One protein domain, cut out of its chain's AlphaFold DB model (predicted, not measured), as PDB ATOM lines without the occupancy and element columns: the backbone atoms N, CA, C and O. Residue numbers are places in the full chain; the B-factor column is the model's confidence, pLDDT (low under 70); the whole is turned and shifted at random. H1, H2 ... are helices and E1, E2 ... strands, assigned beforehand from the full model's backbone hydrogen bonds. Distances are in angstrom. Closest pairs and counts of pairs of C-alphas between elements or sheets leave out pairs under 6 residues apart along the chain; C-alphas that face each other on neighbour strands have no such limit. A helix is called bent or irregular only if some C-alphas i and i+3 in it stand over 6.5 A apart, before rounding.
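Overview. This is residues 8 to 179 and 200 to 222 of the 224 residues of the protein "Peptidase C26-like protein" of Pseudomonas sp. LP_7_YM (UniProt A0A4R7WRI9). A small wall of three strands, E1, E4 and E5, lies near the centre of the model with H3 and H4 over one of its faces; E1 runs on into a hairpin of E2 and E3, H2 packs on H3, and H1 and H7 run side by side and opposite ways. Long stretches without named elements make much of the rest, among them residues 152 to 179, and residues 200 to 208 stick out as a tail. You see 195 printed residues with seven named helices and five named strands, in the order E1 E2 E3 H1 H2 E4 H3 E5 H4 H5 H6 H7; the three-stranded sheet is parallel, in the order E1 E4 E5, and the hairpin is antiparallel. The class is mixed, helices and strands, with under half of the residues in named elements. The whole is compact, with a radius of gyration of the C-alphas of 17.2 A and spans of 55 by 43 by 37 A.

Arrangement. Begin at E1, residues 8 to 10, parallel to the inner strand E4, residues 61 to 64, at 16 degrees; N 8 and O 61 are within hydrogen-bond range at 2.9 A. Next to E4 look for the edge strand E5, residues 109 to 111, also parallel, where N 64 and O 110 are 2.8 A apart. H3, residues 89 to 104, has a height over the sheet of 9.4 A and runs slantwise to the strands, at 37 degrees to E4 on the local plane. H4, residues 114 to 122, is on the same face as H3 and stands up from the sheet, rising 67 degrees out of the local plane; you meet two layers here, helices H3 and H4 on one face of the sheet E1 E4 E5. E4, H3 and E5 form a strand-helix-strand unit, two parallel neighbour strands with a helix between, and its crossover is right-handed. H3 and H4 touch at a steep tilt of 65 degrees, the closest C-alphas being those of Leu 96 and Ala 122, 5.6 A apart. H2, residues 52 to 58, touches H3 at C-alphas 52 and 98, the closest, 4.9 A apart. E2, residues 12 to 16, and E3, residues 19 to 23, form the hairpin, with N 14 and O 21 2.9 A apart. H1, residues 26 to 36, only grazes the sheet; it touches H7, residues 208 to 222, closest at C-alphas 35 and 212, 5.2 A, at a shallow tilt of 33 degrees, only just short of steep, opposite ways. H5, residues 131 to 134, touches no helix, and H6, residues 148 to 151, is near H7. Every O i to N i+4 pair is within hydrogen-bond range in H1; the figures are 2 of 3 in H2, 11 of 12 in H3, 4 of 5 in H4 and 10 of 11 in H7, while H5 and H6 are too short for such a pair.

Along the chain. Find C-alpha 8 at (-9.296, 31.999, 43.921), where E1 begins. E2 and E3 measure 12.3 A and 12.0 A, and H1 15.2 A. C-alpha 89 at (-6.227, 34.288, 62.966) opens H3, the longest helix at 23.0 A; it is neither bent nor irregular, but only just: C-alphas 94 and 97 are 6.1 A apart. H4 measures 12.1 A and H7 21.6 A, ending at C-alpha 222, (-17.561, 54.065, 40.172).

Size, cuts and confidence. The C-alphas farthest apart are those of Pro 18 and Leu 200, 58.1 A. Residues 180 to 199 are not printed, and C-alphas 179 and 200 are 19.2 A apart across this cut. The long links are H1 to H2, E4 to H3 and H5 to H6. The mean pLDDT of the printed part is 73.1, and 63 residues are under 70, among them residues 150 to 179 and 200 to 222.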
ATOM      1  N   GLY A   8      -9.003  32.229  42.508       97.19
ATOM      2  CA  GLY A   8      -9.296  31.999  43.921       97.19
ATOM      3  C   GLY A   8      -9.427  33.313  44.681       97.19
ATOM      4  O   GLY A   8      -8.525  34.146  44.607       97.19
ATOM      5  N   VAL A   9     -10.535  33.501  45.393       97.06
ATOM      6  CA  VAL A   9     -10.822  34.703  46.187       97.06
ATOM      7  C   VAL A   9     -10.775  34.331  47.665       97.06
ATOM      8  O   VAL A   9     -11.567  33.504  48.101       97.06
ATOM      9  N   THR A  10      -9.834  34.879  48.430       96.94
ATOM     10  CA  THR A  10      -9.644  34.522  49.852       96.94
ATOM     11  C   THR A  10     -10.785  35.027  50.717       96.94
ATOM     12  O   THR A  10     -11.050  36.211  50.641       96.94
ATOM     13  N   ALA A  11     -11.386  34.196  51.566       96.38
ATOM     14  CA  ALA A  11     -12.445  34.611  52.491       96.38
ATOM     15  C   ALA A  11     -11.907  35.140  53.832       96.38
ATOM     16  O   ALA A  11     -10.824  34.764  54.275       96.38
ATOM     17  N   GLY A  12     -12.703  35.939  54.541       94.69
ATOM     18  CA  GLY A  12     -12.573  36.119  55.993       94.69
ATOM     19  C   GLY A  12     -13.423  35.115  56.772       94.69
ATOM     20  O   GLY A  12     -14.253  34.407  56.199       94.69
ATOM     21  N   THR A  13     -13.232  35.051  58.086       94.88
ATOM     22  CA  THR A  13     -14.136  34.371  59.013       94.88
ATOM     23  C   THR A  13     -15.019  35.379  59.737       94.88
ATOM     24  O   THR A  13     -14.579  36.452  60.147       94.88
ATOM     25  N   GLN A  14     -16.296  35.040  59.891       92.00
ATOM     26  CA  GLN A  14     -17.251  35.865  60.620       92.00
ATOM     27  C   GLN A  14     -18.206  34.985  61.421       92.00
ATOM     28  O   GLN A  14     -18.683  33.958  60.938       92.00
ATOM     29  N   HIS A  15     -18.512  35.406  62.648       90.88
ATOM     30  CA  HIS A  15     -19.590  34.805  63.427       90.88
ATOM     31  C   HIS A  15     -20.934  35.357  62.942       90.88
ATOM     32  O   HIS A  15     -21.178  36.562  63.016       90.88
ATOM     33  N   ILE A  16     -21.803  34.473  62.453       90.56
ATOM     34  CA  ILE A  16     -23.183  34.799  62.075       90.56
ATOM     35  C   ILE A  16     -24.095  33.893  62.895       90.56
ATOM     36  O   ILE A  16     -24.168  32.679  62.676       90.56
ATOM     37  N   GLY A  17     -24.761  34.492  63.883       92.56
ATOM     38  CA  GLY A  17     -25.461  33.740  64.919       92.56
ATOM     39  C   GLY A  17     -24.483  32.863  65.721       92.56
ATOM     40  O   GLY A  17     -23.411  33.342  66.089       92.56
ATOM     41  N   PRO A  18     -24.817  31.588  65.998       93.31
ATOM     42  CA  PRO A  18     -23.982  30.700  66.810       93.31
ATOM     43  C   PRO A  18     -22.848  30.012  66.029       93.31
ATOM     44  O   PRO A  18     -22.151  29.168  66.589       93.31
ATOM     45  N   HIS A  19     -22.678  30.309  64.737       95.31
ATOM     46  CA  HIS A  19     -21.764  29.576  63.862       95.31
ATOM     47  C   HIS A  19     -20.745  30.496  63.190       95.31
ATOM     48  O   HIS A  19     -21.020  31.663  62.906       95.31
ATOM     49  N   VAL A  20     -19.568  29.935  62.914       94.38
ATOM     50  CA  VAL A  20     -18.523  30.574  62.113       94.38
ATOM     51  C   VAL A  20     -18.786  30.287  60.642       94.38
ATOM     52  O   VAL A  20     -19.025  29.143  60.261       94.38
ATOM     53  N   HIS A  21     -18.703  31.328  59.821       95.56
ATOM     54  CA  HIS A  21     -18.843  31.253  58.372       95.56
ATOM     55  C   HIS A  21     -17.590  31.802  57.703       95.56
ATOM     56  O   HIS A  21     -16.964  32.733  58.211       95.56
ATOM     57  N   HIS A  22     -17.254  31.247  56.543       95.62
ATOM     58  CA  HIS A  22     -16.250  31.819  55.655       95.62
ATOM     59  C   HIS A  22     -16.965  32.733  54.669       95.62
ATOM     60  O   HIS A  22     -17.751  32.264  53.845       95.62
ATOM     61  N   VAL A  23     -16.732  34.032  54.795       93.25
ATOM     62  CA  VAL A  23     -17.494  35.063  54.093       93.25
ATOM     63  C   VAL A  23     -16.588  35.886  53.201       93.25
ATOM     64  O   VAL A  23     -15.411  36.094  53.493       93.25
ATOM     65  N   GLU A  24     -17.160  36.365  52.105       92.12
ATOM     66  CA  GLU A  24     -16.483  37.269  51.193       92.12
ATOM     67  C   GLU A  24     -17.475  38.283  50.619       92.12
ATOM     68  O   GLU A  24     -18.641  37.958  50.387       92.12
ATOM     69  N   GLY A  25     -17.013  39.513  50.393       87.00
ATOM     70  CA  GLY A  25     -17.833  40.581  49.839       87.00
ATOM     71  C   GLY A  25     -18.165  40.343  48.365       87.00
ATOM     72  O   GLY A  25     -17.285  40.057  47.546       87.00
ATOM     73  N   ASP A  26     -19.432  40.547  47.998       88.81
ATOM     74  CA  ASP A  26     -19.933  40.381  46.624       88.81
ATOM     75  C   ASP A  26     -19.118  41.188  45.592       88.81
ATOM     76  O   ASP A  26     -18.814  40.696  44.496       88.81
ATOM     77  N   LYS A  27     -18.647  42.385  45.978       87.00
ATOM     78  CA  LYS A  27     -17.818  43.257  45.133       87.00
ATOM     79  C   LYS A  27     -16.594  42.549  44.550       87.00
ATOM     80  O   LYS A  27     -16.267  42.760  43.380       87.00
ATOM     81  N   TYR A  28     -15.947  41.655  45.298       91.06
ATOM     82  CA  TYR A  28     -14.762  40.933  44.826       91.06
ATOM     83  C   TYR A  28     -15.112  39.820  43.838       91.06
ATOM     84  O   TYR A  28     -14.475  39.689  42.788       91.06
ATOM     85  N   VAL A  29     -16.162  39.052  44.139       92.19
ATOM     86  CA  VAL A  29     -16.637  37.950  43.293       92.19
ATOM     87  C   VAL A  29     -17.118  38.485  41.942       92.19
ATOM     88  O   VAL A  29     -16.722  37.961  40.892       92.19
ATOM     89  N   ARG A  30     -17.886  39.584  41.947       90.56
ATOM     90  CA  ARG A  30     -18.340  40.269  40.725       90.56
ATOM     91  C   ARG A  30     -17.190  40.916  39.961       90.56
ATOM     92  O   ARG A  30     -17.174  40.856  38.729       90.56
ATOM     93  N   ALA A  31     -16.197  41.480  40.651       87.75
ATOM     94  CA  ALA A  31     -15.028  42.066  40.001       87.75
ATOM     95  C   ALA A  31     -14.235  41.029  39.185       87.75
ATOM     96  O   ALA A  31     -13.812  41.325  38.065       87.75
ATOM     97  N   VAL A  32     -14.084  39.798  39.682       89.88
ATOM     98  CA  VAL A  32     -13.465  38.702  38.918       89.88
ATOM     99  C   VAL A  32     -14.298  38.348  37.683       89.88
ATOM    100  O   VAL A  32     -13.755  38.306  36.573       89.88
ATOM    101  N   ALA A  33     -15.610  38.149  37.842       92.44
ATOM    102  CA  ALA A  33     -16.499  37.814  36.730       92.44
ATOM    103  C   ALA A  33     -16.446  38.881  35.622       92.44
ATOM    104  O   ALA A  33     -16.321  38.562  34.439       92.44
ATOM    105  N   PHE A  34     -16.447  40.161  35.997       88.06
ATOM    106  CA  PHE A  34     -16.418  41.270  35.049       88.06
ATOM    107  C   PHE A  34     -15.035  41.494  34.414       88.06
ATOM    108  O   PHE A  34     -14.900  41.585  33.187       88.06
ATOM    109  N   ALA A  35     -13.983  41.593  35.231       85.38
ATOM    110  CA  ALA A  35     -12.661  41.999  34.761       85.38
ATOM    111  C   ALA A  35     -11.864  40.828  34.178       85.38
ATOM    112  O   ALA A  35     -11.249  40.972  33.116       85.38
ATOM    113  N   ALA A  36     -11.868  39.676  34.855       85.56
ATOM    114  CA  ALA A  36     -11.130  38.491  34.428       85.56
ATOM    115  C   ALA A  36     -11.939  37.603  33.472       85.56
ATOM    116  O   ALA A  36     -11.333  36.799  32.760       85.56
ATOM    117  N   LYS A  37     -13.273  37.776  33.409       92.12
ATOM    118  CA  LYS A  37     -14.189  36.867  32.699       92.12
ATOM    119  C   LYS A  37     -13.957  35.419  33.141       92.12
ATOM    120  O   LYS A  37     -13.789  34.534  32.305       92.12
ATOM    121  N   GLY A  38     -13.837  35.232  34.454       92.81
ATOM    122  CA  GLY A  38     -13.478  33.977  35.105       92.81
ATOM    123  C   GLY A  38     -14.490  33.552  36.158       92.81
ATOM    124  O   GLY A  38     -15.427  34.290  36.454       92.81
ATOM    125  N   LEU A  39     -14.273  32.362  36.711       95.81
ATOM    126  CA  LEU A  39     -14.985  31.886  37.893       95.81
ATOM    127  C   LEU A  39     -14.186  32.239  39.145       95.81
ATOM    128  O   LEU A  39     -12.953  32.242  39.120       95.81
ATOM    129  N   SER A  40     -14.908  32.488  40.230       95.44
ATOM    130  CA  SER A  40     -14.367  33.020  41.480       95.44
ATOM    131  C   SER A  40     -14.587  32.021  42.622       95.44
ATOM    132  O   SER A  40     -15.480  32.241  43.442       95.44
ATOM    133  N   PRO A  41     -13.872  30.881  42.674       95.75
ATOM    134  CA  PRO A  41     -13.973  30.000  43.829       95.75
ATOM    135  C   PRO A  41     -13.535  30.755  45.088       95.75
ATOM    136  O   PRO A  41     -12.426  31.291  45.144       95.75
ATOM    137  N   ILE A  42     -14.418  30.804  46.085       96.75
ATOM    138  CA  ILE A  42     -14.094  31.360  47.398       96.75
ATOM    139  C   ILE A  42     -13.189  30.356  48.109       96.75
ATOM    140  O   ILE A  42     -13.542  29.186  48.254       96.75
ATOM    141  N   LEU A  43     -12.011  30.816  48.516       96.69
ATOM    142  CA  LEU A  43     -11.030  30.041  49.257       96.69
ATOM    143  C   LEU A  43     -11.295  30.242  50.753       96.69
ATOM    144  O   LEU A  43     -11.070  31.345  51.259       96.69
ATOM    145  N   PRO A  44     -11.802  29.221  51.459       96.19
ATOM    146  CA  PRO A  44     -12.117  29.340  52.872       96.19
ATOM    147  C   PRO A  44     -10.842  29.490  53.711       96.19
ATOM    148  O   PRO A  44      -9.806  28.890  53.422       96.19
ATOM    149  N   SER A  45     -10.946  30.266  54.785       95.38
ATOM    150  CA  SER A  45      -9.872  30.484  55.763       95.38
ATOM    151  C   SER A  45      -9.741  29.302  56.718       95.38
ATOM    152  O   SER A  45     -10.184  29.346  57.861       95.38
ATOM    153  N   LEU A  46      -9.185  28.203  56.205       93.88
ATOM    154  CA  LEU A  46      -9.060  26.916  56.896       93.88
ATOM    155  C   LEU A  46      -7.711  26.725  57.607       93.88
ATOM    156  O   LEU A  46      -7.333  25.596  57.918       93.88
ATOM    157  N   ALA A  47      -6.972  27.807  57.864       86.44
ATOM    158  CA  ALA A  47      -5.635  27.786  58.447       86.44
ATOM    159  C   ALA A  47      -4.720  26.750  57.758       86.44
ATOM    160  O   ALA A  47      -4.432  26.889  56.572       86.44
ATOM    161  N   THR A  48      -4.292  25.717  58.490       88.44
ATOM    162  CA  THR A  48      -3.342  24.679  58.054       88.44
ATOM    163  C   THR A  48      -4.011  23.410  57.519       88.44
ATOM    164  O   THR A  48      -3.342  22.395  57.364       88.44
ATOM    165  N   LEU A  49      -5.332  23.408  57.301       93.69
ATOM    166  CA  LEU A  49      -6.045  22.204  56.846       93.69
ATOM    167  C   LEU A  49      -5.847  21.911  55.354       93.69
ATOM    168  O   LEU A  49      -6.099  20.788  54.925       93.69
ATOM    169  N   ILE A  50      -5.436  22.909  54.570       93.38
ATOM    170  CA  ILE A  50      -5.167  22.782  53.137       93.38
ATOM    171  C   ILE A  50      -3.776  23.329  52.860       93.38
ATOM    172  O   ILE A  50      -3.472  24.473  53.205       93.38
ATOM    173  N   GLU A  51      -2.948  22.530  52.194       94.81
ATOM    174  CA  GLU A  51      -1.624  22.974  51.787       94.81
ATOM    175  C   GLU A  51      -1.731  24.054  50.695       94.81
ATOM    176  O   GLU A  51      -2.485  23.905  49.722       94.81
ATOM    177  N   PRO A  52      -0.946  25.144  50.782       95.94
ATOM    178  CA  PRO A  52      -0.930  26.179  49.753       95.94
ATOM    179  C   PRO A  52      -0.667  25.646  48.343       95.94
ATOM    180  O   PRO A  52      -1.234  26.147  47.370       95.94
ATOM    181  N   ALA A  53       0.183  24.622  48.226       95.12
ATOM    182  CA  ALA A  53       0.510  23.995  46.952       95.12
ATOM    183  C   ALA A  53      -0.732  23.392  46.276       95.12
ATOM    184  O   ALA A  53      -0.934  23.618  45.085       95.12
ATOM    185  N   ASP A  54      -1.602  22.721  47.035       95.69
ATOM    186  CA  ASP A  54      -2.823  22.103  46.508       95.69
ATOM    187  C   ASP A  54      -3.807  23.154  45.991       95.69
ATOM    188  O   ASP A  54      -4.408  22.998  44.926       95.69
ATOM    189  N   THR A  55      -3.901  24.288  46.688       95.38
ATOM    190  CA  THR A  55      -4.691  25.434  46.220       95.38
ATOM    191  C   THR A  55      -4.151  25.977  44.894       95.38
ATOM    192  O   THR A  55      -4.914  26.275  43.974       95.38
ATOM    193  N   LEU A  56      -2.827  26.085  44.757       96.12
ATOM    194  CA  LEU A  56      -2.183  26.596  43.544       96.12
ATOM    195  C   LEU A  56      -2.290  25.645  42.346       96.12
ATOM    196  O   LEU A  56      -2.187  26.108  41.212       96.12
ATOM    197  N   LEU A  57      -2.522  24.348  42.570       95.75
ATOM    198  CA  LEU A  57      -2.758  23.382  41.493       95.75
ATOM    199  C   LEU A  57      -4.117  23.581  40.810       95.75
ATOM    200  O   LEU A  57      -4.263  23.242  39.634       95.75
ATOM    201  N   VAL A  58      -5.107  24.118  41.528       94.56
ATOM    202  CA  VAL A  58      -6.483  24.228  41.022       94.56
ATOM    203  C   VAL A  58      -6.823  25.612  40.471       94.56
ATOM    204  O   VAL A  58      -7.689  25.719  39.601       94.56
ATOM    205  N   VAL A  59      -6.152  26.674  40.927       96.19
ATOM    206  CA  VAL A  59      -6.436  28.051  40.490       96.19
ATOM    207  C   VAL A  59      -5.454  28.553  39.430       96.19
ATOM    208  O   VAL A  59      -4.262  28.273  39.457       96.19
ATOM    209  N   ASP A  60      -5.942  29.387  38.511       95.25
ATOM    210  CA  ASP A  60      -5.118  30.072  37.504       95.25
ATOM    211  C   ASP A  60      -4.591  31.435  38.004       95.25
ATOM    212  O   ASP A  60      -3.761  32.090  37.354       95.25
ATOM    213  N   GLY A  61      -5.102  31.893  39.149       95.00
ATOM    214  CA  GLY A  61      -4.663  33.090  39.850       95.00
ATOM    215  C   GLY A  61      -5.373  33.277  41.189       95.00
ATOM    216  O   GLY A  61      -6.332  32.578  41.500       95.00
ATOM    217  N   LEU A  62      -4.895  34.243  41.967       96.56
ATOM    218  CA  LEU A  62      -5.374  34.550  43.310       96.56
ATOM    219  C   LEU A  62      -5.748  36.029  43.447       96.56
ATOM    220  O   LEU A  62      -5.061  36.920  42.934       96.56
ATOM    221  N   LEU A  63      -6.821  36.284  44.182       95.88
ATOM    222  CA  LEU A  63      -7.251  37.596  44.631       95.88
ATOM    223  C   LEU A  63      -7.354  37.579  46.159       95.88
ATOM    224  O   LEU A  63      -8.269  36.983  46.719       95.88
ATOM    225  N   PHE A  64      -6.413  38.260  46.806       95.38
ATOM    226  CA  PHE A  64      -6.445  38.540  48.236       95.38
ATOM    227  C   PHE A  64      -7.339  39.760  48.475       95.38
ATOM    228  O   PHE A  64      -7.051  40.857  47.979       95.38
ATOM    229  N   THR A  65      -8.453  39.552  49.163       93.25
ATOM    230  CA  THR A  65      -9.515  40.553  49.342       93.25
ATOM    231  C   THR A  65      -9.201  41.525  50.469       93.25
ATOM    232  O   THR A  65      -8.269  41.318  51.248       93.25
ATOM    233  N   GLY A  66      -9.952  42.619  50.562       87.38
ATOM    234  CA  GLY A  66      -9.964  43.431  51.776       87.38
ATOM    235  C   GLY A  66     -10.712  42.717  52.904       87.38
ATOM    236  O   GLY A  66     -11.539  41.848  52.651       87.38
ATOM    237  N   SER A  67     -10.423  43.104  54.142       83.94
ATOM    238  CA  SER A  67     -11.120  42.644  55.342       83.94
ATOM    239  C   SER A  67     -11.225  43.803  56.325       83.94
ATOM    240  O   SER A  67     -10.358  44.678  56.328       83.94
ATOM    241  N   LEU A  68     -12.260  43.780  57.165       79.81
ATOM    242  CA  LEU A  68     -12.361  44.648  58.340       79.81
ATOM    243  C   LEU A  68     -11.447  44.173  59.481       79.81
ATOM    244  O   LEU A  68     -11.156  44.938  60.398       79.81
ATOM    245  N   SER A  69     -10.981  42.920  59.431       83.12
ATOM    246  CA  SER A  69      -9.993  42.403  60.376       83.12
ATOM    247  C   SER A  69      -8.583  42.904  60.052       83.12
ATOM    248  O   SER A  69      -8.170  42.986  58.892       83.12
ATOM    249  N   CYS A  70      -7.832  43.216  61.106       83.06
ATOM    250  CA  CYS A  70      -6.403  43.491  61.038       83.06
ATOM    251  C   CYS A  70      -5.601  42.193  61.181       83.06
ATOM    252  O   CYS A  70      -5.987  41.305  61.944       83.06
ATOM    253  N   VAL A  71      -4.439  42.131  60.529       83.19
ATOM    254  CA  VAL A  71      -3.489  41.021  60.704       83.19
ATOM    255  C   VAL A  71      -2.951  41.010  62.140       83.19
ATOM    256  O   VAL A  71      -2.661  42.069  62.711       83.19
ATOM    257  N   GLU A  72      -2.830  39.824  62.734       83.75
ATOM    258  CA  GLU A  72      -2.314  39.637  64.088       83.75
ATOM    259  C   GLU A  72      -0.875  40.147  64.234       83.75
ATOM    260  O   GLU A  72      -0.015  39.963  63.369       83.75
ATOM    261  N   LEU A  73      -0.593  40.766  65.385       81.94
ATOM    262  CA  LEU A  73       0.686  41.425  65.626       81.94
ATOM    263  C   LEU A  73       1.884  40.480  65.518       81.94
ATOM    264  O   LEU A  73       2.927  40.890  65.045       81.94
ATOM    265  N   HIS A  74       1.768  39.215  65.918       81.81
ATOM    266  CA  HIS A  74       2.913  38.299  65.904       81.81
ATOM    267  C   HIS A  74       3.452  38.001  64.488       81.81
ATOM    268  O   HIS A  74       4.527  37.416  64.357       81.81
ATOM    269  N   HIS A  75       2.742  38.421  63.436       80.75
ATOM    270  CA  HIS A  75       3.213  38.368  62.054       80.75
ATOM    271  C   HIS A  75       4.129  39.536  61.661       80.75
ATOM    272  O   HIS A  75       4.732  39.487  60.590       80.75
ATOM    273  N   TYR A  76       4.259  40.581  62.487       78.00
ATOM    274  CA  TYR A  76       5.102  41.738  62.189       78.00
ATOM    275  C   TYR A  76       5.627  42.443  63.442       78.00
ATOM    276  O   TYR A  76       5.094  42.347  64.538       78.00
ATOM    277  N   SER A  77       6.712  43.198  63.298       72.50
ATOM    278  CA  SER A  77       7.213  44.008  64.412       72.50
ATOM    279  C   SER A  77       6.394  45.296  64.521       72.50
ATOM    280  O   SER A  77       6.430  46.130  63.617       72.50
ATOM    281  N   GLY A  78       5.647  45.464  65.614       71.25
ATOM    282  CA  GLY A  78       4.805  46.639  65.843       71.25
ATOM    283  C   GLY A  78       4.334  46.785  67.296       71.25
ATOM    284  O   GLY A  78       4.586  45.904  68.121       71.25
ATOM    285  N   PRO A  79       3.670  47.904  67.634       74.31
ATOM    286  CA  PRO A  79       3.041  48.082  68.940       74.31
ATOM    287  C   PRO A  79       1.848  47.131  69.123       74.31
ATOM    288  O   PRO A  79       1.261  46.665  68.148       74.31
ATOM    289  N   ALA A  80       1.468  46.866  70.376       79.56
ATOM    290  CA  ALA A  80       0.258  46.109  70.698       79.56
ATOM    291  C   ALA A  80      -0.974  46.700  69.991       79.56
ATOM    292  O   ALA A  80      -1.151  47.921  69.993       79.56
ATOM    293  N   SER A  81      -1.822  45.835  69.422       80.38
ATOM    294  CA  SER A  81      -3.108  46.256  68.862       80.38
ATOM    295  C   SER A  81      -3.940  46.977  69.922       80.38
ATOM    296  O   SER A  81      -3.938  46.604  71.098       80.38
ATOM    297  N   VAL A  82      -4.702  47.984  69.500       79.44
ATOM    298  CA  VAL A  82      -5.653  48.669  70.384       79.44
ATOM    299  C   VAL A  82      -6.698  47.664  70.888       79.44
ATOM    300  O   VAL A  82      -7.186  46.859  70.085       79.44
ATOM    301  N   PRO A  83      -7.088  47.701  72.176       79.38
ATOM    302  CA  PRO A  83      -8.183  46.877  72.679       79.38
ATOM    303  C   PRO A  83      -9.440  47.020  71.810       79.38
ATOM    304  O   PRO A  83      -9.848  48.130  71.482       79.38
ATOM    305  N   GLY A  84     -10.039  45.890  71.428       78.81
ATOM    306  CA  GLY A  84     -11.210  45.861  70.543       78.81
ATOM    307  C   GLY A  84     -10.894  45.817  69.045       78.81
ATOM    308  O   GLY A  84     -11.823  45.752  68.246       78.81
ATOM    309  N   THR A  85      -9.617  45.805  68.644       81.94
ATOM    310  CA  THR A  85      -9.240  45.554  67.243       81.94
ATOM    311  C   THR A  85      -9.690  44.154  66.829       81.94
ATOM    312  O   THR A  85      -9.333  43.165  67.474       81.94
ATOM    313  N   ALA A  86     -10.468  44.063  65.750       85.69
ATOM    314  CA  ALA A  86     -10.875  42.785  65.187       85.69
ATOM    315  C   ALA A  86      -9.686  42.109  64.488       85.69
ATOM    316  O   ALA A  86      -9.020  42.720  63.651       85.69
ATOM    317  N   HIS A  87      -9.456  40.839  64.806       88.44
ATOM    318  CA  HIS A  87      -8.430  39.995  64.196       88.44
ATOM    319  C   HIS A  87      -9.063  38.721  63.640       88.44
ATOM    320  O   HIS A  87     -10.073  38.252  64.166       88.44
ATOM    321  N   ASP A  88      -8.460  38.155  62.594       92.88
ATOM    322  CA  ASP A  88      -8.898  36.895  61.986       92.88
ATOM    323  C   ASP A  88      -7.711  35.922  61.851       92.88
ATOM    324  O   ASP A  88      -7.118  35.795  60.776       92.88
ATOM    325  N   PRO A  89      -7.361  35.212  62.941       93.19
ATOM    326  CA  PRO A  89      -6.227  34.288  62.966       93.19
ATOM    327  C   PRO A  89      -6.317  33.180  61.914       93.19
ATOM    328  O   PRO A  89      -5.304  32.676  61.429       93.19
ATOM    329  N   ALA A  90      -7.537  32.744  61.588       94.12
ATOM    330  CA  ALA A  90      -7.752  31.681  60.617       94.12
ATOM    331  C   ALA A  90      -7.404  32.164  59.207       94.12
ATOM    332  O   ALA A  90      -6.738  31.441  58.464       94.12
ATOM    333  N   ARG A  91      -7.793  33.401  58.872       95.12
ATOM    334  CA  ARG A  91      -7.407  34.052  57.621       95.12
ATOM    335  C   ARG A  91      -5.912  34.288  57.548       95.12
ATOM    336  O   ARG A  91      -5.318  33.857  56.568       95.12
ATOM    337  N   ASP A  92      -5.295  34.866  58.574       94.31
ATOM    338  CA  ASP A  92      -3.852  35.150  58.570       94.31
ATOM    339  C   ASP A  92      -3.022  33.874  58.340       94.31
ATOM    340  O   ASP A  92      -2.106  33.842  57.511       94.31
ATOM    341  N   ARG A  93      -3.409  32.771  58.999       94.81
ATOM    342  CA  ARG A  93      -2.778  31.451  58.825       94.81
ATOM    343  C   ARG A  93      -3.015  30.830  57.451       94.81
ATOM    344  O   ARG A  93      -2.233  29.973  57.055       94.81
ATOM    345  N   THR A  94      -4.060  31.225  56.728       95.75
ATOM    346  CA  THR A  94      -4.307  30.773  55.351       95.75
ATOM    347  C   THR A  94      -3.606  31.667  54.332       95.75
ATOM    348  O   THR A  94      -2.938  31.169  53.425       95.75
ATOM    349  N   THR A  95      -3.742  32.988  54.449       95.75
ATOM    350  CA  THR A  95      -3.310  33.932  53.416       95.75
ATOM    351  C   THR A  95      -1.801  34.107  53.397       95.75
ATOM    352  O   THR A  95      -1.220  34.061  52.313       95.75
ATOM    353  N   LEU A  96      -1.133  34.228  54.551       95.00
ATOM    354  CA  LEU A  96       0.313  34.475  54.588       95.00
ATOM    355  C   LEU A  96       1.120  33.322  53.958       95.00
ATOM    356  O   LEU A  96       1.906  33.592  53.040       95.00
ATOM    357  N   PRO A  97       0.906  32.036  54.314       95.25
ATOM    358  CA  PRO A  97       1.591  30.930  53.641       95.25
ATOM    359  C   PRO A  97       1.214  30.813  52.159       95.25
ATOM    360  O   PRO A  97       2.074  30.526  51.321       95.25
ATOM    361  N   LEU A  98      -0.048  31.088  51.807       96.62
ATOM    362  CA  LEU A  98      -0.500  31.064  50.416       96.62
ATOM    363  C   LEU A  98       0.182  32.138  49.566       96.62
ATOM    364  O   LEU A  98       0.552  31.864  48.424       96.62
ATOM    365  N   ILE A  99       0.419  33.332  50.112       95.75
ATOM    366  CA  ILE A  99       1.181  34.395  49.445       95.75
ATOM    367  C   ILE A  99       2.613  33.932  49.174       95.75
ATOM    368  O   ILE A  99       3.097  34.083  48.046       95.75
ATOM    369  N   HIS A 100       3.280  33.341  50.168       95.06
ATOM    370  CA  HIS A 100       4.632  32.808  50.002       95.06
ATOM    371  C   HIS A 100       4.698  31.756  48.896       95.06
ATOM    372  O   HIS A 100       5.508  31.879  47.972       95.06
ATOM    373  N   ALA A 101       3.817  30.756  48.956       95.88
ATOM    374  CA  ALA A 101       3.761  29.686  47.969       95.88
ATOM    375  C   ALA A 101       3.453  30.225  46.564       95.88
ATOM    376  O   ALA A 101       4.105  29.846  45.590       95.88
ATOM    377  N   ALA A 102       2.514  31.167  46.450       95.62
ATOM    378  CA  ALA A 102       2.125  31.765  45.181       95.62
ATOM    379  C   ALA A 102       3.279  32.543  44.534       95.62
ATOM    380  O   ALA A 102       3.503  32.431  43.327       95.62
ATOM    381  N   VAL A 103       4.047  33.304  45.320       93.75
ATOM    382  CA  VAL A 103       5.229  34.017  44.816       93.75
ATOM    383  C   VAL A 103       6.327  33.039  44.404       93.75
ATOM    384  O   VAL A 103       6.875  33.185  43.309       93.75
ATOM    385  N   ALA A 104       6.607  32.018  45.220       94.38
ATOM    386  CA  ALA A 104       7.590  30.984  44.896       94.38
ATOM    387  C   ALA A 104       7.239  30.247  43.588       94.38
ATOM    388  O   ALA A 104       8.102  30.046  42.732       94.38
ATOM    389  N   ALA A 105       5.956  29.942  43.380       92.81
ATOM    390  CA  ALA A 105       5.431  29.312  42.171       92.81
ATOM    391  C   ALA A 105       5.280  30.273  40.973       92.81
ATOM    392  O   ALA A 105       4.871  29.852  39.890       92.81
ATOM    393  N   ARG A 106       5.590  31.570  41.135       94.00
ATOM    394  CA  ARG A 106       5.349  32.629  40.132       94.00
ATOM    395  C   ARG A 106       3.885  32.691  39.663       94.00
ATOM    396  O   ARG A 106       3.604  33.033  38.510       94.00
ATOM    397  N   ALA A 107       2.954  32.373  40.560       92.25
ATOM    398  CA  ALA A 107       1.523  32.440  40.317       92.25
ATOM    399  C   ALA A 107       1.051  33.894  40.149       92.25
ATOM    400  O   ALA A 107       1.671  34.856  40.613       92.25
ATOM    401  N   ARG A 108      -0.080  34.075  39.464       92.56
ATOM    402  CA  ARG A 108      -0.703  35.395  39.308       92.56
ATOM    403  C   ARG A 108      -1.468  35.727  40.575       92.56
ATOM    404  O   ARG A 108      -2.415  35.021  40.892       92.56
ATOM    405  N   LEU A 109      -1.114  36.814  41.252       92.88
ATOM    406  CA  LEU A 109      -1.812  37.216  42.468       92.88
ATOM    407  C   LEU A 109      -2.001  38.738  42.583       92.88
ATOM    408  O   LEU A 109      -1.096  39.529  42.298       92.88
ATOM    409  N   SER A 110      -3.184  39.161  43.022       91.25
ATOM    410  CA  SER A 110      -3.553  40.559  43.292       91.25
ATOM    411  C   SER A 110      -4.020  40.695  44.736       91.25
ATOM    412  O   SER A 110      -4.592  39.753  45.263       91.25
ATOM    413  N   GLY A 111      -3.754  41.831  45.378       88.88
ATOM    414  CA  GLY A 111      -4.190  42.111  46.749       88.88
ATOM    415  C   GLY A 111      -4.882  43.464  46.819       88.88
ATOM    416  O   GLY A 111      -4.443  44.397  46.142       88.88
ATOM    417  N   ILE A 112      -5.964  43.555  47.590       85.38
ATOM    418  CA  ILE A 112      -6.757  44.773  47.786       85.38
ATOM    419  C   ILE A 112      -6.859  45.050  49.284       85.38
ATOM    420  O   ILE A 112      -7.151  44.137  50.046       85.38
ATOM    421  N   CYS A 113      -6.630  46.302  49.695       86.00
ATOM    422  CA  CYS A 113      -6.663  46.730  51.098       86.00
ATOM    423  C   CYS A 113      -5.866  45.769  52.008       86.00
ATOM    424  O   CYS A 113      -4.645  45.680  51.846       86.00
ATOM    425  N   SER A 114      -6.530  45.014  52.891       86.00
ATOM    426  CA  SER A 114      -5.893  44.013  53.757       86.00
ATOM    427  C   SER A 114      -5.070  42.984  52.967       86.00
ATOM    428  O   SER A 114      -3.901  42.782  53.267       86.00
ATOM    429  N   GLY A 115      -5.560  42.465  51.837       86.56
ATOM    430  CA  GLY A 115      -4.788  41.547  50.989       86.56
ATOM    431  C   GLY A 115      -3.506  42.142  50.382       86.56
ATOM    432  O   GLY A 115      -2.587  41.417  49.995       86.56
ATOM    433  N   TYR A 116      -3.406  43.473  50.274       87.12
ATOM    434  CA  TYR A 116      -2.145  44.138  49.927       87.12
ATOM    435  C   TYR A 116      -1.207  44.229  51.141       87.12
ATOM    436  O   TYR A 116      -0.002  44.007  51.000       87.12
ATOM    437  N   GLN A 117      -1.758  44.513  52.323       88.31
ATOM    438  CA  GLN A 117      -1.026  44.562  53.591       88.31
ATOM    439  C   GLN A 117      -0.454  43.190  53.967       88.31
ATOM    440  O   GLN A 117       0.741  43.088  54.228       88.31
ATOM    441  N   GLU A 118      -1.255  42.128  53.889       90.69
ATOM    442  CA  GLU A 118      -0.845  40.732  54.101       90.69
ATOM    443  C   GLU A 118       0.362  40.372  53.223       90.69
ATOM    444  O   GLU A 118       1.338  39.787  53.689       90.69
ATOM    445  N   ARG A 119       0.359  40.800  51.951       89.50
ATOM    446  CA  ARG A 119       1.505  40.586  51.057       89.50
ATOM    447  C   ARG A 119       2.739  41.332  51.525       89.50
ATOM    448  O   ARG A 119       3.838  40.797  51.432       89.50
ATOM    449  N   HIS A 120       2.579  42.573  51.971       87.56
ATOM    450  CA  HIS A 120       3.701  43.327  52.502       87.56
ATOM    451  C   HIS A 120       4.304  42.624  53.726       87.56
ATOM    452  O   HIS A 120       5.522  42.449  53.780       87.56
ATOM    453  N   LEU A 121       3.456  42.167  54.647       86.50
ATOM    454  CA  LEU A 121       3.867  41.462  55.858       86.50
ATOM    455  C   LEU A 121       4.561  40.133  55.570       86.50
ATOM    456  O   LEU A 121       5.615  39.873  56.144       86.50
ATOM    457  N   ALA A 122       4.044  39.342  54.624       87.62
ATOM    458  CA  ALA A 122       4.653  38.074  54.224       87.62
ATOM    459  C   ALA A 122       6.142  38.233  53.851       87.62
ATOM    460  O   ALA A 122       6.957  37.363  54.123       87.62
ATOM    461  N   PHE A 123       6.551  39.373  53.289       86.69
ATOM    462  CA  PHE A 123       7.950  39.615  52.912       86.69
ATOM    463  C   PHE A 123       8.735  40.462  53.925       86.69
ATOM    464  O   PHE A 123       9.683  41.146  53.544       86.69
ATOM    465  N   GLY A 124       8.368  40.400  55.209       82.06
ATOM    466  CA  GLY A 124       9.084  41.075  56.299       82.06
ATOM    467  C   GLY A 124       8.733  42.555  56.448       82.06
ATOM    468  O   GLY A 124       9.517  43.335  56.983       82.06
ATOM    469  N   GLY A 125       7.574  42.948  55.928       81.44
ATOM    470  CA  GLY A 125       7.036  44.289  56.066       81.44
ATOM    471  C   GLY A 125       6.529  44.634  57.461       81.44
ATOM    472  O   GLY A 125       6.415  43.781  58.335       81.44
ATOM    473  N   GLY A 126       6.166  45.902  57.639       80.75
ATOM    474  CA  GLY A 126       5.492  46.399  58.840       80.75
ATOM    475  C   GLY A 126       4.218  47.161  58.484       80.75
ATOM    476  O   GLY A 126       4.020  47.551  57.334       80.75
ATOM    477  N   LEU A 127       3.352  47.396  59.472       80.00
ATOM    478  CA  LEU A 127       2.121  48.165  59.287       80.00
ATOM    479  C   LEU A 127       2.014  49.323  60.277       80.00
ATOM    480  O   LEU A 127       2.308  49.193  61.463       80.00
ATOM    481  N   HIS A 128       1.501  50.447  59.780       76.69
ATOM    482  CA  HIS A 128       0.969  51.508  60.626       76.69
ATOM    483  C   HIS A 128      -0.471  51.157  61.006       76.69
ATOM    484  O   HIS A 128      -1.373  51.308  60.185       76.69
ATOM    485  N   GLN A 129      -0.697  50.725  62.249       74.06
ATOM    486  CA  GLN A 129      -2.035  50.337  62.726       74.06
ATOM    487  C   GLN A 129      -3.055  51.484  62.650       74.06
ATOM    488  O   GLN A 129      -4.230  51.259  62.383       74.06
ATOM    489  N   LYS A 130      -2.606  52.729  62.844       72.75
ATOM    490  CA  LYS A 130      -3.454  53.924  62.793       72.75
ATOM    491  C   LYS A 130      -2.916  54.947  61.812       72.75
ATOM    492  O   LYS A 130      -2.417  56.008  62.179       72.75
ATOM    493  N   ILE A 131      -3.015  54.616  60.531       71.94
ATOM    494  CA  ILE A 131      -2.476  55.473  59.476       71.94
ATOM    495  C   ILE A 131      -3.095  56.888  59.488       71.94
ATOM    496  O   ILE A 131      -2.398  57.860  59.209       71.94
ATOM    497  N   HIS A 132      -4.358  57.017  59.906       67.88
ATOM    498  CA  HIS A 132      -5.083  58.287  60.015       67.88
ATOM    499  C   HIS A 132      -4.541  59.217  61.116       67.88
ATOM    500  O   HIS A 132      -4.639  60.432  60.984       67.88
ATOM    501  N   GLU A 133      -3.914  58.683  62.169       74.69
ATOM    502  CA  GLU A 133      -3.319  59.502  63.239       74.69
ATOM    503  C   GLU A 133      -1.966  60.102  62.835       74.69
ATOM    504  O   GLU A 133      -1.486  61.044  63.458       74.69
ATOM    505  N   THR A 134      -1.350  59.601  61.761       70.56
ATOM    506  CA  THR A 134      -0.059  60.121  61.287       70.56
ATOM    507  C   THR A 134      -0.172  61.502  60.636       70.56
ATOM    508  O   THR A 134       0.852  62.142  60.394       70.56
ATOM    509  N   GLY A 135      -1.385  61.923  60.246       67.50
ATOM    510  CA  GLY A 135      -1.650  63.158  59.492       67.50
ATOM    511  C   GLY A 135      -0.971  63.243  58.116       67.50
ATOM    512  O   GLY A 135      -1.105  64.245  57.422       67.50
ATOM    513  N   THR A 136      -0.225  62.209  57.721       71.19
ATOM    514  CA  THR A 136       0.663  62.216  56.549       71.19
ATOM    515  C   THR A 136       0.030  61.498  55.362       71.19
ATOM    516  O   THR A 136       0.303  61.818  54.204       71.19
ATOM    517  N   PHE A 137      -0.821  60.517  55.645       69.62
ATOM    518  CA  PHE A 137      -1.424  59.645  54.650       69.62
ATOM    519  C   PHE A 137      -2.927  59.869  54.570       69.62
ATOM    520  O   PHE A 137      -3.570  60.290  55.530       69.62
ATOM    521  N   VAL A 138      -3.488  59.558  53.405       67.75
ATOM    522  CA  VAL A 138      -4.932  59.612  53.203       67.75
ATOM    523  C   VAL A 138      -5.599  58.487  53.988       67.75
ATOM    524  O   VAL A 138      -5.185  57.331  53.896       67.75
ATOM    525  N   ASP A 139      -6.669  58.831  54.696       68.12
ATOM    526  CA  ASP A 139      -7.574  57.868  55.306       68.12
ATOM    527  C   ASP A 139      -8.389  57.111  54.242       68.12
ATOM    528  O   ASP A 139      -9.102  57.710  53.439       68.12
ATOM    529  N   HIS A 140      -8.237  55.788  54.214       69.25
ATOM    530  CA  HIS A 140      -8.878  54.890  53.248       69.25
ATOM    531  C   HIS A 140      -9.957  54.004  53.897       69.25
ATOM    532  O   HIS A 140     -10.363  53.006  53.310       69.25
ATOM    533  N   ARG A 141     -10.383  54.324  55.125       70.31
ATOM    534  CA  ARG A 141     -11.464  53.599  55.806       70.31
ATOM    535  C   ARG A 141     -12.809  53.857  55.126       70.31
ATOM    536  O   ARG A 141     -13.064  54.967  54.661       70.31
ATOM    537  N   GLU A 142     -13.649  52.826  55.091       68.38
ATOM    538  CA  GLU A 142     -15.037  52.945  54.641       68.38
ATOM    539  C   GLU A 142     -15.833  53.717  55.718       68.38
ATOM    540  O   GLU A 142     -15.673  53.436  56.906       68.38
ATOM    541  N   PRO A 143     -16.623  54.742  55.353       69.06
ATOM    542  CA  PRO A 143     -17.415  55.499  56.316       69.06
ATOM    543  C   PRO A 143     -18.637  54.699  56.797       69.06
ATOM    544  O   PRO A 143     -19.570  54.447  56.036       69.06
ATOM    545  N   ASP A 144     -18.668  54.368  58.090       67.12
ATOM    546  CA  ASP A 144     -19.682  53.486  58.698       67.12
ATOM    547  C   ASP A 144     -21.145  53.961  58.535       67.12
ATOM    548  O   ASP A 144     -22.067  53.151  58.603       67.12
ATOM    549  N   ASN A 145     -21.372  55.260  58.305       75.25
ATOM    550  CA  ASN A 145     -22.706  55.885  58.277       75.25
ATOM    551  C   ASN A 145     -23.184  56.306  56.876       75.25
ATOM    552  O   ASN A 145     -24.162  57.045  56.761       75.25
ATOM    553  N   GLU A 146     -22.493  55.882  55.822       75.56
ATOM    554  CA  GLU A 146     -22.863  56.200  54.443       75.56
ATOM    555  C   GLU A 146     -23.561  55.011  53.756       75.56
ATOM    556  O   GLU A 146     -23.374  53.864  54.165       75.56
ATOM    557  N   PRO A 147     -24.357  55.241  52.696       75.88
ATOM    558  CA  PRO A 147     -24.873  54.174  51.839       75.88
ATOM    559  C   PRO A 147     -23.759  53.266  51.301       75.88
ATOM    560  O   PRO A 147     -22.645  53.731  51.046       75.88
ATOM    561  N   VAL A 148     -24.066  51.986  51.065       68.69
ATOM    562  CA  VAL A 148     -23.099  50.975  50.586       68.69
ATOM    563  C   VAL A 148     -22.409  51.421  49.297       68.69
ATOM    564  O   VAL A 148     -21.215  51.203  49.123       68.69
ATOM    565  N   GLU A 149     -23.120  52.121  48.417       70.06
ATOM    566  CA  GLU A 149     -22.572  52.660  47.173       70.06
ATOM    567  C   GLU A 149     -21.444  53.674  47.419       70.06
ATOM    568  O   GLU A 149     -20.520  53.777  46.613       70.06
ATOM    569  N   ILE A 150     -21.511  54.413  48.530       67.19
ATOM    570  CA  ILE A 150     -20.505  55.393  48.955       67.19
ATOM    571  C   ILE A 150     -19.397  54.713  49.765       67.19
ATOM    572  O   ILE A 150     -18.232  55.073  49.606       67.19
ATOM    573  N   GLN A 151     -19.729  53.709  50.581       65.50
ATOM    574  CA  GLN A 151     -18.741  52.886  51.290       65.50
ATOM    575  C   GLN A 151     -17.821  52.144  50.316       65.50
ATOM    576  O   GLN A 151     -16.606  52.117  50.496       65.50
ATOM    577  N   ASP A 152     -18.399  51.594  49.247       62.25
ATOM    578  CA  ASP A 152     -17.673  50.874  48.206       62.25
ATOM    579  C   ASP A 152     -16.967  51.800  47.212       62.25
ATOM    580  O   ASP A 152     -16.073  51.346  46.489       62.25
ATOM    581  N   ALA A 153     -17.335  53.084  47.163       58.84
ATOM    582  CA  ALA A 153     -16.687  54.045  46.290       58.84
ATOM    583  C   ALA A 153     -15.246  54.292  46.748       58.84
ATOM    584  O   ALA A 153     -14.960  54.612  47.902       58.84
ATOM    585  N   ALA A 154     -14.304  54.224  45.805       51.44
ATOM    586  CA  ALA A 154     -12.965  54.722  46.077       51.44
ATOM    587  C   ALA A 154     -13.066  56.208  46.484       51.44
ATOM    588  O   ALA A 154     -13.649  56.989  45.727       51.44
ATOM    589  N   PRO A 155     -12.421  56.660  47.579       46.22
ATOM    590  CA  PRO A 155     -12.433  58.072  47.985       46.22
ATOM    591  C   PRO A 155     -11.777  59.008  46.950       46.22
ATOM    592  O   PRO A 155     -11.698  60.221  47.143       46.22
ATOM    593  N   PHE A 156     -11.304  58.458  45.825       46.59
ATOM    594  CA  PHE A 156     -10.731  59.187  44.713       46.59
ATOM    595  C   PHE A 156     -11.332  58.773  43.374       46.59
ATOM    596  O   PHE A 156     -11.454  57.579  43.086       46.59
ATOM    597  N   PRO A 157     -11.517  59.741  42.461       32.28
ATOM    598  CA  PRO A 157     -11.681  59.421  41.058       32.28
ATOM    599  C   PRO A 157     -10.447  58.644  40.572       32.28
ATOM    600  O   PRO A 157      -9.315  59.090  40.788       32.28
ATOM    601  N   ALA A 158     -10.635  57.524  39.861       37.91
ATOM    602  CA  ALA A 158      -9.560  56.644  39.359       37.91
ATOM    603  C   ALA A 158      -8.449  57.364  38.547       37.91
ATOM    604  O   ALA A 158      -7.377  56.816  38.292       37.91
ATOM    605  N   HIS A 159      -8.697  58.609  38.139       31.27
ATOM    606  CA  HIS A 159      -7.825  59.495  37.370       31.27
ATOM    607  C   HIS A 159      -6.976  60.464  38.225       31.27
ATOM    608  O   HIS A 159      -6.075  61.113  37.688       31.27
ATOM    609  N   ARG A 160      -7.208  60.550  39.545       27.25
ATOM    610  CA  ARG A 160      -6.466  61.420  40.481       27.25
ATOM    611  C   ARG A 160      -5.458  60.695  41.373       27.25
ATOM    612  O   ARG A 160      -4.849  61.338  42.220       27.25
ATOM    613  N   ALA A 161      -5.161  59.421  41.112       34.75
ATOM    614  CA  ALA A 161      -4.013  58.719  41.698       34.75
ATOM    615  C   ALA A 161      -2.670  59.206  41.101       34.75
ATOM    616  O   ALA A 161      -1.811  58.430  40.690       34.75
ATOM    617  N   ARG A 162      -2.471  60.524  41.014       26.75
ATOM    618  CA  ARG A 162      -1.164  61.123  40.762       26.75
ATOM    619  C   ARG A 162      -0.505  61.291  42.130       26.75
ATOM    620  O   ARG A 162      -0.682  62.323  42.757       26.75
ATOM    621  N   ARG A 163       0.267  60.279  42.552       27.42
ATOM    622  CA  ARG A 163       1.104  60.247  43.780       27.42
ATOM    623  C   ARG A 163       0.434  59.799  45.092       27.42
ATOM    624  O   ARG A 163       0.766  60.332  46.144       27.42
ATOM    625  N   ALA A 164      -0.389  58.753  45.077       26.39
ATOM    626  CA  ALA A 164      -0.575  57.954  46.294       26.39
ATOM    627  C   ALA A 164       0.571  56.931  46.378       26.39
ATOM    628  O   ALA A 164       0.478  55.815  45.873       26.39
ATOM    629  N   PHE A 165       1.709  57.365  46.921       27.14
ATOM    630  CA  PHE A 165       2.791  56.462  47.290       27.14
ATOM    631  C   PHE A 165       2.398  55.748  48.587       27.14
ATOM    632  O   PHE A 165       2.431  56.350  49.654       27.14
ATOM    633  N   CYS A 166       2.067  54.461  48.510       24.48
ATOM    634  CA  CYS A 166       2.245  53.578  49.658       24.48
ATOM    635  C   CYS A 166       3.739  53.222  49.683       24.48
ATOM    636  O   CYS A 166       4.192  52.357  48.932       24.48
ATOM    637  N   PHE A 167       4.535  54.003  50.420       25.73
ATOM    638  CA  PHE A 167       5.963  53.737  50.577       25.73
ATOM    639  C   PHE A 167       6.160  52.679  51.658       25.73
ATOM    640  O   PHE A 167       5.973  52.931  52.842       25.73
ATOM    641  N   ILE A 168       6.593  51.509  51.212       26.36
ATOM    642  CA  ILE A 168       7.259  50.501  52.024       26.36
ATOM    643  C   ILE A 168       8.752  50.824  51.979       26.36
ATOM    644  O   ILE A 168       9.315  50.993  50.891       26.36
ATOM    645  N   GLN A 169       9.409  50.922  53.135       24.88
ATOM    646  CA  GLN A 169      10.863  51.029  53.163       24.88
ATOM    647  C   GLN A 169      11.494  49.774  52.541       24.88
ATOM    648  O   GLN A 169      11.244  48.656  52.975       24.88
ATOM    649  N   GLY A 170      12.345  49.975  51.532       23.98
ATOM    650  CA  GLY A 170      13.481  49.081  51.314       23.98
ATOM    651  C   GLY A 170      13.307  47.843  50.434       23.98
ATOM    652  O   GLY A 170      14.061  46.907  50.636       23.98
ATOM    653  N   VAL A 171      12.441  47.815  49.413       23.58
ATOM    654  CA  VAL A 171      12.630  46.872  48.284       23.58
ATOM    655  C   VAL A 171      12.214  47.542  46.973       23.58
ATOM    656  O   VAL A 171      11.032  47.795  46.743       23.58
ATOM    657  N   ARG A 172      13.171  47.839  46.080       25.73
ATOM    658  CA  ARG A 172      12.868  48.247  44.695       25.73
ATOM    659  C   ARG A 172      12.344  47.035  43.921       25.73
ATOM    660  O   ARG A 172      13.071  46.429  43.144       25.73
ATOM    661  N   THR A 173      11.074  46.709  44.121       25.48
ATOM    662  CA  THR A 173      10.325  45.855  43.198       25.48
ATOM    663  C   THR A 173       9.401  46.774  42.418       25.48
ATOM    664  O   THR A 173       8.469  47.343  42.981       25.48
ATOM    665  N   GLU A 174       9.679  46.975  41.128       26.11
ATOM    666  CA  GLU A 174       8.764  47.641  40.198       26.11
ATOM    667  C   GLU A 174       7.489  46.790  40.047       26.11
ATOM    668  O   GLU A 174       7.305  46.048  39.084       26.11
ATOM    669  N   CYS A 175       6.589  46.870  41.024       23.62
ATOM    670  CA  CYS A 175       5.211  46.437  40.867       23.62
ATOM    671  C   CYS A 175       4.444  47.592  40.225       23.62
ATOM    672  O   CYS A 175       4.262  48.640  40.839       23.62
ATOM    673  N   LEU A 176       4.019  47.395  38.972       24.66
ATOM    674  CA  LEU A 176       3.139  48.299  38.230       24.66
ATOM    675  C   LEU A 176       1.929  48.719  39.089       24.66
ATOM    676  O   LEU A 176       0.908  48.035  39.114       24.66
ATOM    677  N   MET A 177       2.018  49.886  39.716       23.78
ATOM    678  CA  MET A 177       0.876  50.779  39.859       23.78
ATOM    679  C   MET A 177       0.755  51.551  38.543       23.78
ATOM    680  O   MET A 177       1.753  51.911  37.919       23.78
ATOM    681  N   ALA A 178      -0.471  51.719  38.060       24.41
ATOM    682  CA  ALA A 178      -0.781  52.228  36.731       24.41
ATOM    683  C   ALA A 178      -0.037  53.535  36.372       24.41
ATOM    684  O   ALA A 178      -0.445  54.624  36.756       24.41
ATOM    685  N   SER A 179       0.998  53.442  35.532       22.36
ATOM    686  CA  SER A 179       1.460  54.570  34.722       22.36
ATOM    687  C   SER A 179       0.690  54.572  33.405       22.36
ATOM    688  O   SER A 179       0.767  53.625  32.620       22.36
ATOM    689  N   LEU A 200      16.662  44.151  28.742       21.61
ATOM    690  CA  LEU A 200      16.425  44.935  27.532       21.61
ATOM    691  C   LEU A 200      14.917  45.105  27.297       21.61
ATOM    692  O   LEU A 200      14.187  44.138  27.097       21.61
ATOM    693  N   SER A 201      14.458  46.356  27.278       26.11
ATOM    694  CA  SER A 201      13.117  46.721  26.824       26.11
ATOM    695  C   SER A 201      13.012  46.499  25.312       26.11
ATOM    696  O   SER A 201      13.551  47.278  24.525       26.11
ATOM    697  N   GLN A 202      12.297  45.453  24.895       23.91
ATOM    698  CA  GLN A 202      11.705  45.421  23.563       23.91
ATOM    699  C   GLN A 202      10.367  46.167  23.600       23.91
ATOM    700  O   GLN A 202       9.464  45.842  24.372       23.91
ATOM    701  N   LYS A 203      10.261  47.197  22.756       32.19
ATOM    702  CA  LYS A 203       9.013  47.895  22.438       32.19
ATOM    703  C   LYS A 203       7.996  46.870  21.927       32.19
ATOM    704  O   LYS A 203       8.213  46.274  20.878       32.19
ATOM    705  N   GLY A 204       6.882  46.689  22.632       27.20
ATOM    706  CA  GLY A 204       5.824  45.787  22.182       27.20
ATOM    707  C   GLY A 204       4.563  45.873  23.035       27.20
ATOM    708  O   GLY A 204       4.564  45.441  24.177       27.20
ATOM    709  N   ASN A 205       3.512  46.443  22.440       33.03
ATOM    710  CA  ASN A 205       2.076  46.267  22.691       33.03
ATOM    711  C   ASN A 205       1.564  46.149  24.149       33.03
ATOM    712  O   ASN A 205       1.864  45.211  24.884       33.03
ATOM    713  N   THR A 206       0.659  47.054  24.537       36.22
ATOM    714  CA  THR A 206      -0.069  47.014  25.819       36.22
ATOM    715  C   THR A 206      -0.806  45.680  25.996       36.22
ATOM    716  O   THR A 206      -1.833  45.405  25.375       36.22
ATOM    717  N   THR A 207      -0.266  44.814  26.855       44.66
ATOM    718  CA  THR A 207      -0.764  43.445  27.037       44.66
ATOM    719  C   THR A 207      -2.120  43.411  27.755       44.66
ATOM    720  O   THR A 207      -2.440  44.260  28.589       44.66
ATOM    721  N   ARG A 208      -2.919  42.367  27.477       40.28
ATOM    722  CA  ARG A 208      -4.223  42.045  28.107       40.28
ATOM    723  C   ARG A 208      -4.217  42.177  29.646       40.28
ATOM    724  O   ARG A 208      -5.239  42.531  30.223       40.28
ATOM    725  N   ARG A 209      -3.053  41.977  30.283       39.38
ATOM    726  CA  ARG A 209      -2.785  42.123  31.727       39.38
ATOM    727  C   ARG A 209      -3.121  43.517  32.275       39.38
ATOM    728  O   ARG A 209      -3.802  43.622  33.288       39.38
ATOM    729  N   GLN A 210      -2.721  44.580  31.574       35.06
ATOM    730  CA  GLN A 210      -2.945  45.962  32.025       35.06
ATOM    731  C   GLN A 210      -4.413  46.394  31.897       35.06
ATOM    732  O   GLN A 210      -4.866  47.273  32.627       35.06
ATOM    733  N   ARG A 211      -5.175  45.773  30.984       38.28
ATOM    734  CA  ARG A 211      -6.602  46.083  30.790       38.28
ATOM    735  C   ARG A 211      -7.476  45.494  31.898       38.28
ATOM    736  O   ARG A 211      -8.440  46.139  32.283       38.28
ATOM    737  N   VAL A 212      -7.138  44.310  32.415       42.19
ATOM    738  CA  VAL A 212      -7.904  43.637  33.484       42.19
ATOM    739  C   VAL A 212      -7.754  44.374  34.814       42.19
ATOM    740  O   VAL A 212      -8.759  44.717  35.422       42.19
ATOM    741  N   GLN A 213      -6.527  44.721  35.220       36.41
ATOM    742  CA  GLN A 213      -6.299  45.476  36.461       36.41
ATOM    743  C   GLN A 213      -6.920  46.879  36.418       36.41
ATOM    744  O   GLN A 213      -7.562  47.289  37.379       36.41
ATOM    745  N   LYS A 214      -6.806  47.594  35.287       37.59
ATOM    746  CA  LYS A 214      -7.466  48.901  35.120       37.59
ATOM    747  C   LYS A 214      -8.992  48.804  35.187       37.59
ATOM    748  O   LYS A 214      -9.614  49.698  35.741       37.59
ATOM    749  N   ARG A 215      -9.594  47.738  34.644       46.72
ATOM    750  CA  ARG A 215     -11.047  47.500  34.728       46.72
ATOM    751  C   ARG A 215     -11.502  47.147  36.143       46.72
ATOM    752  O   ARG A 215     -12.556  47.617  36.544       46.72
ATOM    753  N   LEU A 216     -10.701  46.377  36.885       45.12
ATOM    754  CA  LEU A 216     -10.977  46.021  38.280       45.12
ATOM    755  C   LEU A 216     -11.056  47.279  39.164       45.12
ATOM    756  O   LEU A 216     -12.043  47.484  39.857       45.12
ATOM    757  N   PHE A 217     -10.051  48.157  39.056       39.03
ATOM    758  CA  PHE A 217      -9.997  49.418  39.805       39.03
ATOM    759  C   PHE A 217     -11.045  50.441  39.355       39.03
ATOM    760  O   PHE A 217     -11.587  51.154  40.190       39.03
ATOM    761  N   ALA A 218     -11.334  50.532  38.051       39.78
ATOM    762  CA  ALA A 218     -12.332  51.473  37.547       39.78
ATOM    763  C   ALA A 218     -13.744  51.158  38.062       39.78
ATOM    764  O   ALA A 218     -14.469  52.094  38.351       39.78
ATOM    765  N   MET A 219     -14.108  49.879  38.211       51.78
ATOM    766  CA  MET A 219     -15.447  49.489  38.670       51.78
ATOM    767  C   MET A 219     -15.627  49.662  40.182       51.78
ATOM    768  O   MET A 219     -16.654  50.163  40.615       51.78
ATOM    769  N   MET A 220     -14.609  49.323  40.982       44.22
ATOM    770  CA  MET A 220     -14.636  49.614  42.425       44.22
ATOM    771  C   MET A 220     -14.705  51.124  42.694       44.22
ATOM    772  O   MET A 220     -15.267  51.553  43.686       44.22
ATOM    773  N   ALA A 221     -14.162  51.956  41.801       36.78
ATOM    774  CA  ALA A 221     -14.195  53.405  41.966       36.78
ATOM    775  C   ALA A 221     -15.513  54.073  41.540       36.78
ATOM    776  O   ALA A 221     -15.722  55.228  41.899       36.78
ATOM    777  N   THR A 222     -16.362  53.420  40.741       34.34
ATOM    778  CA  THR A 222     -17.561  54.065  40.172       34.34
ATOM    779  C   THR A 222     -18.862  53.712  40.875       34.34
ATOM    780  O   THR A 222     -19.882  54.285  40.504       34.34
TER     781      THR A 222